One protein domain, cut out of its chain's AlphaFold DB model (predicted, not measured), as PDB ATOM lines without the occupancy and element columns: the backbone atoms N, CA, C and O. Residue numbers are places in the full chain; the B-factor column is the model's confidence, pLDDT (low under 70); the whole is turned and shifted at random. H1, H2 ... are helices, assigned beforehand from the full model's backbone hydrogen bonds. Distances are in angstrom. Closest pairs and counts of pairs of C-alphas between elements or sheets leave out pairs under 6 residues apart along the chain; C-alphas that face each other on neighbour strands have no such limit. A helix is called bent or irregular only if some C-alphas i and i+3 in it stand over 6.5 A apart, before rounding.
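Overview. This is residues 255 to 377 of the 502 residues of an uncharacterized protein of Spirochaetaceae bacterium (UniProt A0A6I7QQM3). Seven helices are packed mostly crosswise into a compact cluster, with H6 running through it and H2 in the middle. H1 and H7 lie side by side in opposite directions at one end, H3 packs across H6, H4 packs on H2, and H5 makes the far end, packed on H3 alone. The printed part has 123 residues, 103 of them in helices H1 to H7 in that order, and no named strand; its class is all helix. The radius of gyration of the C-alphas is 13.4 A, and the C-alphas span 37 by 34 by 26 A.

Arrangement. H6, residues 336 to 354, and H1, residues 255 to 273, touch at a steep tilt of 65 degrees, the closest C-alphas being those of Ala 263 and Glu 344, 5.0 A apart. H1 has a kink of 35 degrees near residue 262. With residues 262 to 270 alone, H1 touches H7, residues 363 to 377, at a shallow tilt of 19 degrees, opposite ways; the closest C-alphas, of Tyr 262 and Tyr 373, are 5.1 A apart. H6 touches H3, residues 289 to 301, at a steep tilt of 52 degrees, closest at the C-alphas of Ala 294 and Ala 342, 4.5 A apart. H2, residues 276 to 287, is the hub and touches five helices. One is H4, residues 304 to 314, at a steep tilt of 69.8 degrees, only just short of about perpendicular; the C-alphas of Arg 279 and Ala 313 come closest, at 4.8 A. H5, residues 316 to 329, touches H3 about perpendicular at 81 degrees, with the C-alphas of Val 296 and Ser 326 closest, at 5.2 A. H5 and H7 are apart. Each O i to N i+4 pair is within hydrogen-bond range in H3, H4, H5 and H6, against 13 of 15 in H1, 4 of 8 in H2 and 8 of 11 in H7.

Along the chain. H1 measures 28.4 A from C-alpha 255 at (-85.274, 11.048, -39.992) to C-alpha 273, and is irregular: C-alphas 259 and 262 are 7.2 A apart. H6 measures 27.2 A from C-alpha 336 at (-93.230, 19.638, -35.282). H5 measures 20.1 A. H7, irregular only just, with C-alphas 372 and 375 6.7 A apart, ends at C-alpha 377 at (-88.258, 12.995, -53.725).

Size, cuts and confidence. The two C-alphas farthest apart, of Val 332 and Pro 357, are 39.7 A apart. The printed part has no cut and no long link. The mean pLDDT of the printed part is 76.0; residues 255 to 261, 300 to 305, 326 to 338, 340 and 357 to 358 are under 70.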
ATOM      1  N   ALA A 255     -85.230  11.639 -38.650       49.00
ATOM      2  CA  ALA A 255     -85.274  11.048 -39.992       49.00
ATOM      3  C   ALA A 255     -86.614  11.332 -40.696       49.00
ATOM      4  O   ALA A 255     -86.650  11.550 -41.910       49.00
ATOM      5  N   GLU A 256     -87.696  11.375 -39.925       48.41
ATOM      6  CA  GLU A 256     -89.059  11.714 -40.323       48.41
ATOM      7  C   GLU A 256     -89.155  13.173 -40.793       48.41
ATOM      8  O   GLU A 256     -89.708  13.448 -41.861       48.41
ATOM      9  N   GLU A 257     -88.524  14.104 -40.077       48.84
ATOM     10  CA  GLU A 257     -88.469  15.521 -40.461       48.84
ATOM     11  C   GLU A 257     -87.655  15.744 -41.740       48.84
ATOM     12  O   GLU A 257     -88.074  16.480 -42.635       48.84
ATOM     13  N   ARG A 258     -86.518  15.046 -41.890       55.06
ATOM     14  CA  ARG A 258     -85.725  15.083 -43.132       55.06
ATOM     15  C   ARG A 258     -86.507  14.562 -44.336       55.06
ATOM     16  O   ARG A 258     -86.323  15.063 -45.443       55.06
ATOM     17  N   ARG A 259     -87.366  13.554 -44.146       58.66
ATOM     18  CA  ARG A 259     -88.237  13.028 -45.213       58.66
ATOM     19  C   ARG A 259     -89.313  14.035 -45.610       58.66
ATOM     20  O   ARG A 259     -89.561  14.176 -46.802       58.66
ATOM     21  N   SER A 260     -89.866  14.748 -44.636       61.91
ATOM     22  CA  SER A 260     -91.017  15.637 -44.820       61.91
ATOM     23  C   SER A 260     -90.641  17.071 -45.223       61.91
ATOM     24  O   SER A 260     -91.514  17.863 -45.570       61.91
ATOM     25  N   ARG A 261     -89.345  17.425 -45.237       66.94
ATOM     26  CA  ARG A 261     -88.840  18.765 -45.608       66.94
ATOM     27  C   ARG A 261     -89.379  19.268 -46.952       66.94
ATOM     28  O   ARG A 261     -89.748  20.434 -47.072       66.94
ATOM     29  N   TYR A 262     -89.423  18.401 -47.963       75.62
ATOM     30  CA  TYR A 262     -89.937  18.757 -49.288       75.62
ATOM     31  C   TYR A 262     -91.447  18.999 -49.272       75.62
ATOM     32  O   TYR A 262     -91.924  19.921 -49.930       75.62
ATOM     33  N   ALA A 263     -92.197  18.231 -48.480       77.00
ATOM     34  CA  ALA A 263     -93.629  18.443 -48.318       77.00
ATOM     35  C   ALA A 263     -93.928  19.758 -47.595       77.00
ATOM     36  O   ALA A 263     -94.754  20.528 -48.072       77.00
ATOM     37  N   VAL A 264     -93.199  20.063 -46.517       71.50
ATOM     38  CA  VAL A 264     -93.305  21.349 -45.807       71.50
ATOM     39  C   VAL A 264     -93.023  22.510 -46.761       71.50
ATOM     40  O   VAL A 264     -93.832  23.426 -46.871       71.50
ATOM     41  N   ARG A 265     -91.923  22.444 -47.527       74.94
ATOM     42  CA  ARG A 265     -91.608  23.459 -48.542       74.94
ATOM     43  C   ARG A 265     -92.729  23.597 -49.573       74.94
ATOM     44  O   ARG A 265     -93.109  24.709 -49.909       74.94
ATOM     45  N   THR A 266     -93.267  22.481 -50.056       77.19
ATOM     46  CA  THR A 266     -94.330  22.479 -51.071       77.19
ATOM     47  C   THR A 266     -95.618  23.100 -50.542       77.19
ATOM     48  O   THR A 266     -96.240  23.879 -51.254       77.19
ATOM     49  N   VAL A 267     -95.993  22.829 -49.288       80.25
ATOM     50  CA  VAL A 267     -97.113  23.514 -48.625       80.25
ATOM     51  C   VAL A 267     -96.877  25.022 -48.603       80.25
ATOM     52  O   VAL A 267     -97.754  25.770 -49.027       80.25
ATOM     53  N   THR A 268     -95.701  25.478 -48.166       77.56
ATOM     54  CA  THR A 268     -95.374  26.911 -48.120       77.56
ATOM     55  C   THR A 268     -95.504  27.563 -49.494       77.56
ATOM     56  O   THR A 268     -96.101  28.631 -49.616       77.56
ATOM     57  N   GLU A 269     -95.002  26.916 -50.545       80.94
ATOM     58  CA  GLU A 269     -95.094  27.436 -51.913       80.94
ATOM     59  C   GLU A 269     -96.536  27.428 -52.450       80.94
ATOM     60  O   GLU A 269     -96.959  28.397 -53.079       80.94
ATOM     61  N   LEU A 270     -97.343  26.406 -52.136       80.19
ATOM     62  CA  LEU A 270     -98.772  26.377 -52.482       80.19
ATOM     63  C   LEU A 270     -99.560  27.492 -51.781       80.19
ATOM     64  O   LEU A 270    -100.455  28.084 -52.384       80.19
ATOM     65  N   LEU A 271     -99.234  27.791 -50.520       81.88
ATOM     66  CA  LEU A 271     -99.865  28.874 -49.765       81.88
ATOM     67  C   LEU A 271     -99.442  30.252 -50.288       81.88
ATOM     68  O   LEU A 271    -100.296  31.126 -50.446       81.88
ATOM     69  N   ARG A 272     -98.162  30.428 -50.640       79.00
ATOM     70  CA  ARG A 272     -97.632  31.660 -51.254       79.00
ATOM     71  C   ARG A 272     -98.222  31.940 -52.630       79.00
ATOM     72  O   ARG A 272     -98.504  33.097 -52.927       79.00
ATOM     73  N   ALA A 273     -98.429  30.905 -53.445       80.25
ATOM     74  CA  ALA A 273     -99.022  31.045 -54.773       80.25
ATOM     75  C   ALA A 273    -100.464  31.587 -54.725       80.25
ATOM     76  O   ALA A 273    -100.910  32.241 -55.666       80.25
ATOM     77  N   GLY A 274    -101.190  31.352 -53.625       83.38
ATOM     78  CA  GLY A 274    -102.551  31.849 -53.448       83.38
ATOM     79  C   GLY A 274    -103.558  31.277 -54.459       83.38
ATOM     80  O   GLY A 274    -103.313  30.288 -55.154       83.38
ATOM     81  N   GLY A 275    -104.749  31.877 -54.513       87.75
ATOM     82  CA  GLY A 275    -105.785  31.516 -55.486       87.75
ATOM     83  C   GLY A 275    -106.263  30.062 -55.373       87.75
ATOM     84  O   GLY A 275    -106.771  29.636 -54.334       87.75
ATOM     85  N   ILE A 276    -106.137  29.301 -56.464       88.50
ATOM     86  CA  ILE A 276    -106.617  27.913 -56.551       88.50
ATOM     87  C   ILE A 276    -105.709  26.910 -55.817       88.50
ATOM     88  O   ILE A 276    -106.165  25.822 -55.458       88.50
ATOM     89  N   ALA A 277    -104.447  27.260 -55.550       86.69
ATOM     90  CA  ALA A 277    -103.480  26.338 -54.956       86.69
ATOM     91  C   ALA A 277    -103.788  25.987 -53.486       86.69
ATOM     92  O   ALA A 277    -103.909  24.794 -53.184       86.69
ATOM     93  N   PRO A 278    -104.048  26.957 -52.587       87.25
ATOM     94  CA  PRO A 278    -104.513  26.667 -51.232       87.25
ATOM     95  C   PRO A 278    -105.844  25.913 -51.211       87.25
ATOM     96  O   PRO A 278    -106.017  25.018 -50.392       87.25
ATOM     97  N   ARG A 279    -106.770  26.230 -52.134       89.31
ATOM     98  CA  ARG A 279    -108.064  25.529 -52.261       89.31
ATOM     99  C   ARG A 279    -107.870  24.051 -52.579       89.31
ATOM    100  O   ARG A 279    -108.390  23.196 -51.874       89.31
ATOM    101  N   THR A 280    -107.031  23.758 -53.568       88.38
ATOM    102  CA  THR A 280    -106.719  22.379 -53.964       88.38
ATOM    103  C   THR A 280    -106.043  21.609 -52.822       88.38
ATOM    104  O   THR A 280    -106.342  20.435 -52.598       88.38
ATOM    105  N   LEU A 281    -105.160  22.265 -52.054       87.19
ATOM    106  CA  LEU A 281    -104.534  21.669 -50.871       87.19
ATOM    107  C   LEU A 281    -105.587  21.271 -49.826       87.19
ATOM    108  O   LEU A 281    -105.604  20.119 -49.394       87.19
ATOM    109  N   VAL A 282    -106.493  22.182 -49.456       88.06
ATOM    110  CA  VAL A 282    -107.480  21.934 -48.390       88.06
ATOM    111  C   VAL A 282    -108.622  21.006 -48.812       88.06
ATOM    112  O   VAL A 282    -109.141  20.271 -47.977       88.06
ATOM    113  N   GLU A 283    -108.992  20.954 -50.094       84.81
ATOM    114  CA  GLU A 283    -109.985  19.996 -50.615       84.81
ATOM    115  C   GLU A 283    -109.552  18.540 -50.400       84.81
ATOM    116  O   GLU A 283    -110.371  17.661 -50.128       84.81
ATOM    117  N   SER A 284    -108.240  18.299 -50.427       73.06
ATOM    118  CA  SER A 284    -107.622  17.003 -50.128       73.06
ATOM    119  C   SER A 284    -107.960  16.494 -48.724       73.06
ATOM    120  O   SER A 284    -108.004  15.286 -48.495       73.06
ATOM    121  N   ALA A 285    -108.229  17.406 -47.787       72.44
ATOM    122  CA  ALA A 285    -108.499  17.089 -46.392       72.44
ATOM    123  C   ALA A 285    -109.833  16.363 -46.176       72.44
ATOM    124  O   ALA A 285    -109.949  15.538 -45.275       72.44
ATOM    125  N   TYR A 286    -110.843  16.626 -47.006       78.69
ATOM    126  CA  TYR A 286    -112.203  16.111 -46.794       78.69
ATOM    127  C   TYR A 286    -112.447  14.725 -47.397       78.69
ATOM    128  O   TYR A 286    -113.577  14.251 -47.449       78.69
ATOM    129  N   ARG A 287    -111.388  14.046 -47.845       76.00
ATOM    130  CA  ARG A 287    -111.483  12.706 -48.440       76.00
ATOM    131  C   ARG A 287    -111.668  11.608 -47.402       76.00
ATOM    132  O   ARG A 287    -112.299  10.593 -47.679       76.00
ATOM    133  N   SER A 288    -111.077  11.777 -46.224       83.69
ATOM    134  CA  SER A 288    -111.208  10.831 -45.120       83.69
ATOM    135  C   SER A 288    -110.939  11.510 -43.782       83.69
ATOM    136  O   SER A 288    -110.279  12.545 -43.711       83.69
ATOM    137  N   GLY A 289    -111.360  10.867 -42.690       83.06
ATOM    138  CA  GLY A 289    -111.066  11.348 -41.338       83.06
ATOM    139  C   GLY A 289    -109.568  11.410 -40.996       83.06
ATOM    140  O   GLY A 289    -109.188  12.107 -40.061       83.06
ATOM    141  N   SER A 290    -108.687  10.707 -41.721       84.75
ATOM    142  CA  SER A 290    -107.233  10.866 -41.554       84.75
ATOM    143  C   SER A 290    -106.729  12.145 -42.220       84.75
ATOM    144  O   SER A 290    -105.980  12.887 -41.595       84.75
ATOM    145  N   HIS A 291    -107.184  12.440 -43.441       85.38
ATOM    146  CA  HIS A 291    -106.832  13.671 -44.153       85.38
ATOM    147  C   HIS A 291    -107.358  14.914 -43.436       85.38
ATOM    148  O   HIS A 291    -106.642  15.907 -43.339       85.38
ATOM    149  N   TYR A 292    -108.551  14.824 -42.846       85.06
ATOM    150  CA  TYR A 292    -109.097  15.904 -42.037       85.06
ATOM    151  C   TYR A 292    -108.242  16.153 -40.788       85.06
ATOM    152  O   TYR A 292    -107.860  17.288 -40.522       85.06
ATOM    153  N   ARG A 293    -107.843  15.094 -40.069       82.69
ATOM    154  CA  ARG A 293    -106.928  15.217 -38.919       82.69
ATOM    155  C   ARG A 293    -105.572  15.804 -39.305       82.69
ATOM    156  O   ARG A 293    -105.065  16.652 -38.584       82.69
ATOM    157  N   ALA A 294    -105.016  15.426 -40.454       81.81
ATOM    158  CA  ALA A 294    -103.791  16.053 -40.941       81.81
ATOM    159  C   ALA A 294    -103.985  17.529 -41.290       81.81
ATOM    160  O   ALA A 294    -103.106  18.325 -40.993       81.81
ATOM    161  N   LEU A 295    -105.124  17.933 -41.861       83.94
ATOM    162  CA  LEU A 295    -105.416  19.355 -42.060       83.94
ATOM    163  C   LEU A 295    -105.483  20.108 -40.725       83.94
ATOM    164  O   LEU A 295    -104.952  21.210 -40.625       83.94
ATOM    165  N   VAL A 296    -106.080  19.509 -39.696       80.50
ATOM    166  CA  VAL A 296    -106.109  20.080 -38.343       80.50
ATOM    167  C   VAL A 296    -104.685  20.252 -37.792       80.50
ATOM    168  O   VAL A 296    -104.330  21.346 -37.355       80.50
ATOM    169  N   SER A 297    -103.833  19.223 -37.888       76.06
ATOM    170  CA  SER A 297    -102.421  19.289 -37.472       76.06
ATOM    171  C   SER A 297    -101.593  20.272 -38.306       76.06
ATOM    172  O   SER A 297    -100.724  20.959 -37.769       76.06
ATOM    173  N   LEU A 298    -101.881  20.386 -39.606       82.06
ATOM    174  CA  LEU A 298    -101.282  21.373 -40.497       82.06
ATOM    175  C   LEU A 298    -101.606  22.783 -39.997       82.06
ATOM    176  O   LEU A 298    -100.700  23.562 -39.722       82.06
ATOM    177  N   VAL A 299    -102.893  23.096 -39.827       76.06
ATOM    178  CA  VAL A 299    -103.358  24.411 -39.365       76.06
ATOM    179  C   VAL A 299    -102.780  24.753 -37.994       76.06
ATOM    180  O   VAL A 299    -102.324  25.879 -37.797       76.06
ATOM    181  N   ALA A 300    -102.702  23.783 -37.080       64.88
ATOM    182  CA  ALA A 300    -102.093  23.968 -35.764       64.88
ATOM    183  C   ALA A 300    -100.594  24.331 -35.828       64.88
ATOM    184  O   ALA A 300    -100.121  25.085 -34.974       64.88
ATOM    185  N   GLY A 301     -99.850  23.858 -36.835       63.66
ATOM    186  CA  GLY A 301     -98.431  24.193 -37.026       63.66
ATOM    187  C   GLY A 301     -98.157  25.405 -37.929       63.66
ATOM    188  O   GLY A 301     -97.044  25.929 -37.919       63.66
ATOM    189  N   LEU A 302     -99.149  25.885 -38.687       67.88
ATOM    190  CA  LEU A 302     -98.998  27.051 -39.566       67.88
ATOM    191  C   LEU A 302     -98.929  28.374 -38.794       67.88
ATOM    192  O   LEU A 302     -99.510  28.541 -37.719       67.88
ATOM    193  N   GLN A 303     -98.276  29.352 -39.418       64.62
ATOM    194  CA  GLN A 303     -98.264  30.751 -39.001       64.62
ATOM    195  C   GLN A 303     -99.623  31.431 -39.142       64.62
ATOM    196  O   GLN A 303    -100.424  31.033 -39.979       64.62
ATOM    197  N   HIS A 304     -99.845  32.531 -38.414       66.19
ATOM    198  CA  HIS A 304    -101.091  33.300 -38.503       66.19
ATOM    199  C   HIS A 304    -101.438  33.718 -39.944       66.19
ATOM    200  O   HIS A 304    -102.527  33.417 -40.422       66.19
ATOM    201  N   ARG A 305    -100.474  34.288 -40.680       69.75
ATOM    202  CA  ARG A 305    -100.650  34.678 -42.090       69.75
ATOM    203  C   ARG A 305    -101.066  33.503 -42.985       69.75
ATOM    204  O   ARG A 305    -101.959  33.633 -43.816       69.75
ATOM    205  N   ASP A 306    -100.429  32.352 -42.813       74.38
ATOM    206  CA  ASP A 306    -100.697  31.157 -43.618       74.38
ATOM    207  C   ASP A 306    -102.028  30.492 -43.231       74.38
ATOM    208  O   ASP A 306    -102.758  29.991 -44.091       74.38
ATOM    209  N   ARG A 307    -102.400  30.555 -41.948       75.06
ATOM    210  CA  ARG A 307    -103.717  30.146 -41.444       75.06
ATOM    211  C   ARG A 307    -104.838  30.961 -42.077       75.06
ATOM    212  O   ARG A 307    -105.844  30.381 -42.464       75.06
ATOM    213  N   GLU A 308    -104.668  32.270 -42.248       79.62
ATOM    214  CA  GLU A 308    -105.661  33.108 -42.936       79.62
ATOM    215  C   GLU A 308    -105.830  32.728 -44.411       79.62
ATOM    216  O   GLU A 308    -106.940  32.768 -44.948       79.62
ATOM    217  N   VAL A 309    -104.745  32.345 -45.091       82.88
ATOM    218  CA  VAL A 309    -104.814  31.834 -46.469       82.88
ATOM    219  C   VAL A 309    -105.626  30.537 -46.512       82.88
ATOM    220  O   VAL A 309    -106.524  30.407 -47.347       82.88
ATOM    221  N   VAL A 310    -105.377  29.614 -45.580       83.50
ATOM    222  CA  VAL A 310    -106.146  28.368 -45.436       83.50
ATOM    223  C   VAL A 310    -107.614  28.643 -45.087       83.50
ATOM    224  O   VAL A 310    -108.507  28.063 -45.703       83.50
ATOM    225  N   GLY A 311    -107.887  29.572 -44.169       85.94
ATOM    226  CA  GLY A 311    -109.244  29.960 -43.785       85.94
ATOM    227  C   GLY A 311    -110.042  30.542 -44.951       85.94
ATOM    228  O   GLY A 311    -111.180  30.135 -45.195       85.94
ATOM    229  N   ARG A 312    -109.421  31.417 -45.755       87.88
ATOM    230  CA  ARG A 312    -110.026  31.937 -46.995       87.88
ATOM    231  C   ARG A 312    -110.278  30.843 -48.033       87.88
ATOM    232  O   ARG A 312    -111.256  30.925 -48.773       87.88
ATOM    233  N   ALA A 313    -109.419  29.828 -48.095       88.88
ATOM    234  CA  ALA A 313    -109.573  28.706 -49.015       88.88
ATOM    235  C   ALA A 313    -110.710  27.749 -48.612       88.88
ATOM    236  O   ALA A 313    -111.422  27.252 -49.481       88.88
ATOM    237  N   LEU A 314    -110.895  27.514 -47.310       86.25
ATOM    238  CA  LEU A 314    -111.924  26.628 -46.754       86.25
ATOM    239  C   LEU A 314    -113.327  27.248 -46.735       86.25
ATOM    240  O   LEU A 314    -114.322  26.527 -46.838       86.25
ATOM    241  N   GLY A 315    -113.406  28.572 -46.584       86.88
ATOM    242  CA  GLY A 315    -114.651  29.279 -46.304       86.88
ATOM    243  C   GLY A 315    -115.051  29.200 -44.825       86.88
ATOM    244  O   GLY A 315    -114.620  28.320 -44.080       86.88
ATOM    245  N   ARG A 316    -115.906  30.138 -44.397       85.50
ATOM    246  CA  ARG A 316    -116.166  30.454 -42.979       85.50
ATOM    247  C   ARG A 316    -116.544  29.246 -42.109       85.50
ATOM    248  O   ARG A 316    -115.841  28.959 -41.151       85.50
ATOM    249  N   ARG A 317    -117.590  28.494 -42.477       85.50
ATOM    250  CA  ARG A 317    -118.077  27.347 -41.677       85.50
ATOM    251  C   ARG A 317    -117.032  26.243 -41.498       85.50
ATOM    252  O   ARG A 317    -116.885  25.690 -40.418       85.50
ATOM    253  N   ARG A 318    -116.324  25.896 -42.575       85.50
ATOM    254  CA  ARG A 318    -115.295  24.844 -42.554       85.50
ATOM    255  C   ARG A 318    -114.061  25.289 -41.781       85.50
ATOM    256  O   ARG A 318    -113.441  24.478 -41.104       85.50
ATOM    257  N   TRP A 319    -113.724  26.572 -41.878       87.25
ATOM    258  CA  TRP A 319    -112.638  27.170 -41.120       87.25
ATOM    259  C   TRP A 319    -112.908  27.153 -39.613       87.25
ATOM    260  O   TRP A 319    -112.047  26.706 -38.864       87.25
ATOM    261  N   GLU A 320    -114.109  27.550 -39.187       82.62
ATOM    262  CA  GLU A 320    -114.540  27.499 -37.781       82.62
ATOM    263  C   GLU A 320    -114.435  26.065 -37.225       82.62
ATOM    264  O   GLU A 320    -113.800  25.847 -36.198       82.62
ATOM    265  N   GLN A 321    -114.905  25.060 -37.975       82.88
ATOM    266  CA  GLN A 321    -114.769  23.649 -37.585       82.88
ATOM    267  C   GLN A 321    -113.310  23.201 -37.431       82.88
ATOM    268  O   GLN A 321    -112.971  22.521 -36.464       82.88
ATOM    269  N   VAL A 322    -112.435  23.550 -38.379       80.62
ATOM    270  CA  VAL A 322    -111.014  23.173 -38.313       80.62
ATOM    271  C   VAL A 322    -110.323  23.869 -37.143       80.62
ATOM    272  O   VAL A 322    -109.512  23.237 -36.467       80.62
ATOM    273  N   LEU A 323    -110.665  25.132 -36.875       75.88
ATOM    274  CA  LEU A 323    -110.155  25.875 -35.729       75.88
ATOM    275  C   LEU A 323    -110.549  25.211 -34.411       75.88
ATOM    276  O   LEU A 323    -109.651  24.922 -33.623       75.88
ATOM    277  N   ASP A 324    -111.829  24.889 -34.223       76.19
ATOM    278  CA  ASP A 324    -112.325  24.226 -33.012       76.19
ATOM    279  C   ASP A 324    -111.598  22.901 -32.752       76.19
ATOM    280  O   ASP A 324    -111.140  22.636 -31.644       76.19
ATOM    281  N   HIS A 325    -111.391  22.083 -33.787       71.31
ATOM    282  CA  HIS A 325    -110.662  20.821 -33.633       71.31
ATOM    283  C   HIS A 325    -109.157  21.038 -33.412       71.31
ATOM    284  O   HIS A 325    -108.518  20.256 -32.711       71.31
ATOM    285  N   SER A 326    -108.575  22.092 -33.993       57.88
ATOM    286  CA  SER A 326    -107.152  22.412 -33.821       57.88
ATOM    287  C   SER A 326    -106.824  22.924 -32.424       57.88
ATOM    288  O   SER A 326    -105.731  22.659 -31.932       57.88
ATOM    289  N   THR A 327    -107.763  23.610 -31.770       58.03
ATOM    290  CA  THR A 327    -107.607  24.118 -30.403       58.03
ATOM    291  C   THR A 327    -107.978  23.078 -29.346       58.03
ATOM    292  O   THR A 327    -107.394  23.087 -28.266       58.03
ATOM    293  N   GLN A 328    -108.896  22.153 -29.653       55.06
ATOM    294  CA  GLN A 328    -109.341  21.100 -28.728       55.06
ATOM    295  C   GLN A 328    -108.450  19.847 -28.717       55.06
ATOM    296  O   GLN A 328    -108.398  19.151 -27.704       55.06
ATOM    297  N   HIS A 329    -107.778  19.509 -29.824       43.19
ATOM    298  CA  HIS A 329    -107.035  18.241 -29.947       43.19
ATOM    299  C   HIS A 329    -105.518  18.374 -29.972       43.19
ATOM    300  O   HIS A 329    -104.826  17.359 -29.899       43.19
ATOM    301  N   VAL A 330    -104.988  19.589 -30.090       43.31
ATOM    302  CA  VAL A 330    -103.554  19.792 -30.266       43.31
ATOM    303  C   VAL A 330    -103.096  20.922 -29.346       43.31
ATOM    304  O   VAL A 330    -103.552  22.053 -29.515       43.31
ATOM    305  N   PRO A 331    -102.218  20.662 -28.358       40.12
ATOM    306  CA  PRO A 331    -101.644  21.739 -27.567       40.12
ATOM    307  C   PRO A 331    -100.917  22.701 -28.508       40.12
ATOM    308  O   PRO A 331    -100.212  22.282 -29.423       40.12
ATOM    309  N   VAL A 332    -101.121  24.001 -28.316       43.44
ATOM    310  CA  VAL A 332    -100.397  25.033 -29.060       43.44
ATOM    311  C   VAL A 332     -98.896  24.913 -28.756       43.44
ATOM    312  O   VAL A 332     -98.540  24.940 -27.577       43.44
ATOM    313  N   PRO A 333     -98.002  24.892 -29.765       50.41
ATOM    314  CA  PRO A 333     -98.174  24.426 -31.144       50.41
ATOM    315  C   PRO A 333     -98.028  22.895 -31.257       50.41
ATOM    316  O   PRO A 333     -97.309  22.277 -30.470       50.41
ATOM    317  N   ALA A 334     -98.663  22.306 -32.283       45.25
ATOM    318  CA  ALA A 334     -98.519  20.885 -32.612       45.25
ATOM    319  C   ALA A 334     -97.040  20.476 -32.610       45.25
ATOM    320  O   ALA A 334     -96.226  21.222 -33.174       45.25
ATOM    321  N   PRO A 335     -96.671  19.310 -32.041       54.44
ATOM    322  CA  PRO A 335     -95.321  18.792 -32.178       54.44
ATOM    323  C   PRO A 335     -94.900  18.846 -33.648       54.44
ATOM    324  O   PRO A 335     -95.636  18.417 -34.536       54.44
ATOM    325  N   TRP A 336     -93.721  19.406 -33.919       58.16
ATOM    326  CA  TRP A 336     -93.230  19.638 -35.282       58.16
ATOM    327  C   TRP A 336     -93.270  18.376 -36.160       58.16
ATOM    328  O   TRP A 336     -93.555  18.444 -37.356       58.16
ATOM    329  N   ILE A 337     -93.059  17.211 -35.544       58.81
ATOM    330  CA  ILE A 337     -93.186  15.902 -36.185       58.81
ATOM    331  C   ILE A 337     -94.598  15.713 -36.758       58.81
ATOM    332  O   ILE A 337     -94.719  15.411 -37.943       58.81
ATOM    333  N   ASP A 338     -95.653  15.974 -35.985       63.81
ATOM    334  CA  ASP A 338     -97.048  15.818 -36.419       63.81
ATOM    335  C   ASP A 338     -97.406  16.784 -37.549       63.81
ATOM    336  O   ASP A 338     -98.047  16.395 -38.528       63.81
ATOM    337  N   PHE A 339     -96.931  18.029 -37.465       70.19
ATOM    338  CA  PHE A 339     -97.070  19.007 -38.544       70.19
ATOM    339  C   PHE A 339     -96.364  18.544 -39.829       70.19
ATOM    340  O   PHE A 339     -96.933  18.605 -40.922       70.19
ATOM    341  N   SER A 340     -95.132  18.045 -39.711       65.31
ATOM    342  CA  SER A 340     -94.340  17.597 -40.857       65.31
ATOM    343  C   SER A 340     -94.950  16.358 -41.525       65.31
ATOM    344  O   SER A 340     -95.056  16.308 -42.752       65.31
ATOM    345  N   LEU A 341     -95.450  15.406 -40.732       70.50
ATOM    346  CA  LEU A 341     -96.150  14.216 -41.214       70.50
ATOM    347  C   LEU A 341     -97.493  14.573 -41.856       70.50
ATOM    348  O   LEU A 341     -97.863  13.979 -42.870       70.50
ATOM    349  N   ALA A 342     -98.202  15.567 -41.318       79.69
ATOM    350  CA  ALA A 342     -99.413  16.094 -41.931       79.69
ATOM    351  C   ALA A 342     -99.135  16.718 -43.308       79.69
ATOM    352  O   ALA A 342     -99.843  16.406 -44.269       79.69
ATOM    353  N   CYS A 343     -98.077  17.530 -43.430       82.31
ATOM    354  CA  CYS A 343     -97.621  18.057 -44.719       82.31
ATOM    355  C   CYS A 343     -97.304  16.918 -45.695       82.31
ATOM    356  O   CYS A 343     -97.803  16.911 -46.819       82.31
ATOM    357  N   GLU A 344     -96.503  15.941 -45.260       84.38
ATOM    358  CA  GLU A 344     -96.110  14.785 -46.070       84.38
ATOM    359  C   GLU A 344     -97.327  14.021 -46.586       84.38
ATOM    360  O   GLU A 344     -97.391  13.695 -47.768       84.38
ATOM    361  N   MET A 345     -98.316  13.768 -45.731       86.19
ATOM    362  CA  MET A 345     -99.503  13.013 -46.111       86.19
ATOM    363  C   MET A 345    -100.370  13.766 -47.129       86.19
ATOM    364  O   MET A 345    -100.788  13.177 -48.125       86.19
ATOM    365  N   LEU A 346    -100.621  15.061 -46.908       87.62
ATOM    366  CA  LEU A 346    -101.462  15.870 -47.798       87.62
ATOM    367  C   LEU A 346    -100.799  16.094 -49.165       87.62
ATOM    368  O   LEU A 346    -101.456  15.957 -50.198       87.62
ATOM    369  N   ILE A 347     -99.497  16.398 -49.185       89.62
ATOM    370  CA  ILE A 347     -98.755  16.608 -50.432       89.62
ATOM    371  C   ILE A 347     -98.548  15.294 -51.183       89.62
ATOM    372  O   ILE A 347     -98.674  15.277 -52.408       89.62
ATOM    373  N   ARG A 348     -98.300  14.180 -50.482       87.19
ATOM    374  CA  ARG A 348     -98.208  12.865 -51.123       87.19
ATOM    375  C   ARG A 348     -99.518  12.474 -51.796       87.19
ATOM    376  O   ARG A 348     -99.479  12.092 -52.956       87.19
ATOM    377  N   ASP A 349    -100.669  12.631 -51.136       86.88
ATOM    378  CA  ASP A 349    -101.965  12.339 -51.775       86.88
ATOM    379  C   ASP A 349    -102.213  13.225 -53.010       86.88
ATOM    380  O   ASP A 349    -102.788  12.774 -54.005       86.88
ATOM    381  N   LEU A 350    -101.768  14.483 -52.975       87.06
ATOM    382  CA  LEU A 350    -101.863  15.392 -54.116       87.06
ATOM    383  C   LEU A 350    -100.942  14.971 -55.278       87.06
ATOM    384  O   LEU A 350    -101.367  15.002 -56.433       87.06
ATOM    385  N   ALA A 351     -99.721  14.523 -54.974       86.12
ATOM    386  CA  ALA A 351     -98.766  13.993 -55.946       86.12
ATOM    387  C   ALA A 351     -99.200  12.636 -56.528       86.12
ATOM    388  O   ALA A 351     -99.050  12.390 -57.720       86.12
ATOM    389  N   ASP A 352     -99.780  11.755 -55.716       83.12
ATOM    390  CA  ASP A 352    -100.300  10.469 -56.181       83.12
ATOM    391  C   ASP A 352    -101.491  10.678 -57.118       83.12
ATOM    392  O   ASP A 352    -101.663   9.961 -58.104       83.12
ATOM    393  N   ARG A 353    -102.312  11.693 -56.839       79.44
ATOM    394  CA  ARG A 353    -103.443  12.074 -57.683       79.44
ATOM    395  C   ARG A 353    -103.036  12.575 -59.055       79.44
ATOM    396  O   ARG A 353    -103.712  12.214 -60.009       79.44
ATOM    397  N   SER A 354    -101.965  13.359 -59.172       75.38
ATOM    398  CA  SER A 354    -101.503  13.818 -60.489       75.38
ATOM    399  C   SER A 354    -101.038  12.672 -61.389       75.38
ATOM    400  O   SER A 354    -100.980  12.834 -62.605       75.38
ATOM    401  N   ARG A 355    -100.754  11.503 -60.803       72.56
ATOM    402  CA  ARG A 355    -100.385  10.275 -61.516       72.56
ATOM    403  C   ARG A 355    -101.582   9.375 -61.841       72.56
ATOM    404  O   ARG A 355    -101.418   8.417 -62.593       72.56
ATOM    405  N   ARG A 356    -102.773   9.626 -61.278       72.81
ATOM    406  CA  ARG A 356    -103.953   8.771 -61.491       72.81
ATOM    407  C   ARG A 356    -104.745   9.204 -62.728       72.81
ATOM    408  O   ARG A 356    -105.062  10.384 -62.864       72.81
ATOM    409  N   PRO A 357    -105.155   8.259 -63.591       65.69
ATOM    410  CA  PRO A 357    -106.057   8.571 -64.693       65.69
ATOM    411  C   PRO A 357    -107.411   9.060 -64.152       65.69
ATOM    412  O   PRO A 357    -107.961   8.476 -63.218       65.69
ATOM    413  N   GLY A 358    -107.939  10.142 -64.730       68.62
ATOM    414  CA  GLY A 358    -109.245  10.712 -64.371       68.62
ATOM    415  C   GLY A 358    -109.220  11.868 -63.362       68.62
ATOM    416  O   GLY A 358    -110.268  12.448 -63.094       68.62
ATOM    417  N   TYR A 359    -108.055  12.248 -62.829       73.38
ATOM    418  CA  TYR A 359    -107.907  13.482 -62.058       73.38
ATOM    419  C   TYR A 359    -106.602  14.183 -62.424       73.38
ATOM    420  O   TYR A 359    -105.522  13.617 -62.298       73.38
ATOM    421  N   SER A 360    -106.694  15.444 -62.832       71.38
ATOM    422  CA  SER A 360    -105.528  16.301 -63.024       71.38
ATOM    423  C   SER A 360    -105.677  17.518 -62.120       71.38
ATOM    424  O   SER A 360    -106.636  18.272 -62.290       71.38
ATOM    425  N   PRO A 361    -104.779  17.712 -61.134       78.62
ATOM    426  CA  PRO A 361    -104.784  18.950 -60.375       78.62
ATOM    427  C   PRO A 361    -104.540  20.139 -61.320       78.62
ATOM    428  O   PRO A 361    -103.940  19.956 -62.384       78.62
ATOM    429  N   PRO A 362    -104.973  21.358 -60.945       87.19
ATOM    430  CA  PRO A 362    -104.715  22.555 -61.740       87.19
ATOM    431  C   PRO A 362    -103.231  22.667 -62.113       87.19
ATOM    432  O   PRO A 362    -102.372  22.365 -61.283       87.19
ATOM    433  N   GLY A 363    -102.920  23.125 -63.330       85.06
ATOM    434  CA  GLY A 363    -101.548  23.130 -63.865       85.06
ATOM    435  C   GLY A 363    -100.523  23.772 -62.924       85.06
ATOM    436  O   GLY A 363     -99.508  23.154 -62.620       85.06
ATOM    437  N   ALA A 364    -100.853  24.937 -62.356       85.06
ATOM    438  CA  ALA A 364    -100.008  25.633 -61.382       85.06
ATOM    439  C   ALA A 364     -99.750  24.812 -60.104       85.06
ATOM    440  O   ALA A 364     -98.661  24.845 -59.539       85.06
ATOM    441  N   VAL A 365    -100.737  24.034 -59.648       86.12
ATOM    442  CA  VAL A 365    -100.586  23.146 -58.488       86.12
ATOM    443  C   VAL A 365     -99.695  21.963 -58.841       86.12
ATOM    444  O   VAL A 365     -98.796  21.621 -58.077       86.12
ATOM    445  N   ASN A 366     -99.922  21.351 -60.006       86.62
ATOM    446  CA  ASN A 366     -99.125  20.220 -60.462       86.62
ATOM    447  C   ASN A 366     -97.653  20.607 -60.659       86.62
ATOM    448  O   ASN A 366     -96.763  19.852 -60.277       86.62
ATOM    449  N   GLU A 367     -97.392  21.797 -61.201       87.56
ATOM    450  CA  GLU A 367     -96.044  22.331 -61.380       87.56
ATOM    451  C   GLU A 367     -95.328  22.520 -60.037       87.56
ATOM    452  O   GLU A 367     -94.208  22.037 -59.864       87.56
ATOM    453  N   LEU A 368     -95.987  23.143 -59.053       83.62
ATOM    454  CA  LEU A 368     -95.417  23.348 -57.718       83.62
ATOM    455  C   LEU A 368     -95.140  22.022 -56.999       83.62
ATOM    456  O   LEU A 368     -94.060  21.839 -56.436       83.62
ATOM    457  N   VAL A 369     -96.081  21.074 -57.053       86.56
ATOM    458  CA  VAL A 369     -95.909  19.739 -56.459       86.56
ATOM    459  C   VAL A 369     -94.785  18.974 -57.155       86.56
ATOM    460  O   VAL A 369     -93.938  18.385 -56.484       86.56
ATOM    461  N   SER A 370     -94.721  19.022 -58.485       85.25
ATOM    462  CA  SER A 370     -93.649  18.387 -59.251       85.25
ATOM    463  C   SER A 370     -92.283  18.976 -58.888       85.25
ATOM    464  O   SER A 370     -91.356  18.242 -58.543       85.25
ATOM    465  N   ARG A 371     -92.173  20.308 -58.873       81.69
ATOM    466  CA  ARG A 371     -90.917  21.032 -58.648       81.69
ATOM    467  C   ARG A 371     -90.386  20.887 -57.226       81.69
ATOM    468  O   ARG A 371     -89.184  20.700 -57.042       81.69
ATOM    469  N   PHE A 372     -91.250  21.009 -56.220       78.25
ATOM    470  CA  PHE A 372     -90.823  21.097 -54.822       78.25
ATOM    471  C   PHE A 372     -90.966  19.793 -54.037       78.25
ATOM    472  O   PHE A 372     -90.263  19.635 -53.037       78.25
ATOM    473  N   TYR A 373     -91.802  18.855 -54.497       85.12
ATOM    474  CA  TYR A 373     -92.007  17.565 -53.841       85.12
ATOM    475  C   TYR A 373     -91.568  16.385 -54.704       85.12
ATOM    476  O   TYR A 373     -90.593  15.717 -54.356       85.12
ATOM    477  N   SER A 374     -92.263  16.111 -55.814       85.25
ATOM    478  CA  SER A 374     -92.076  14.868 -56.571       85.25
ATOM    479  C   SER A 374     -90.679  14.757 -57.170       85.25
ATOM    480  O   SER A 374     -90.043  13.729 -56.984       85.25
ATOM    481  N   GLY A 375     -90.160  15.809 -57.807       84.25
ATOM    482  CA  GLY A 375     -88.824  15.818 -58.409       84.25
ATOM    483  C   GLY A 375     -87.710  15.525 -57.395       84.25
ATOM    484  O   GLY A 375     -87.010  14.522 -57.549       84.25
ATOM    485  N   PRO A 376     -87.561  16.326 -56.321       78.19
ATOM    486  CA  PRO A 376     -86.549  16.076 -55.293       78.19
ATOM    487  C   PRO A 376     -86.714  14.722 -54.587       78.19
ATOM    488  O   PRO A 376     -85.726  14.045 -54.291       78.19
ATOM    489  N   ARG A 377     -87.960  14.300 -54.326       80.62
ATOM    490  CA  ARG A 377     -88.258  12.995 -53.725       80.62
ATOM    491  C   ARG A 377     -87.825  11.856 -54.642       80.62
ATOM    492  O   ARG A 377     -87.134  10.954 -54.175       80.62
TER     493      ARG A 377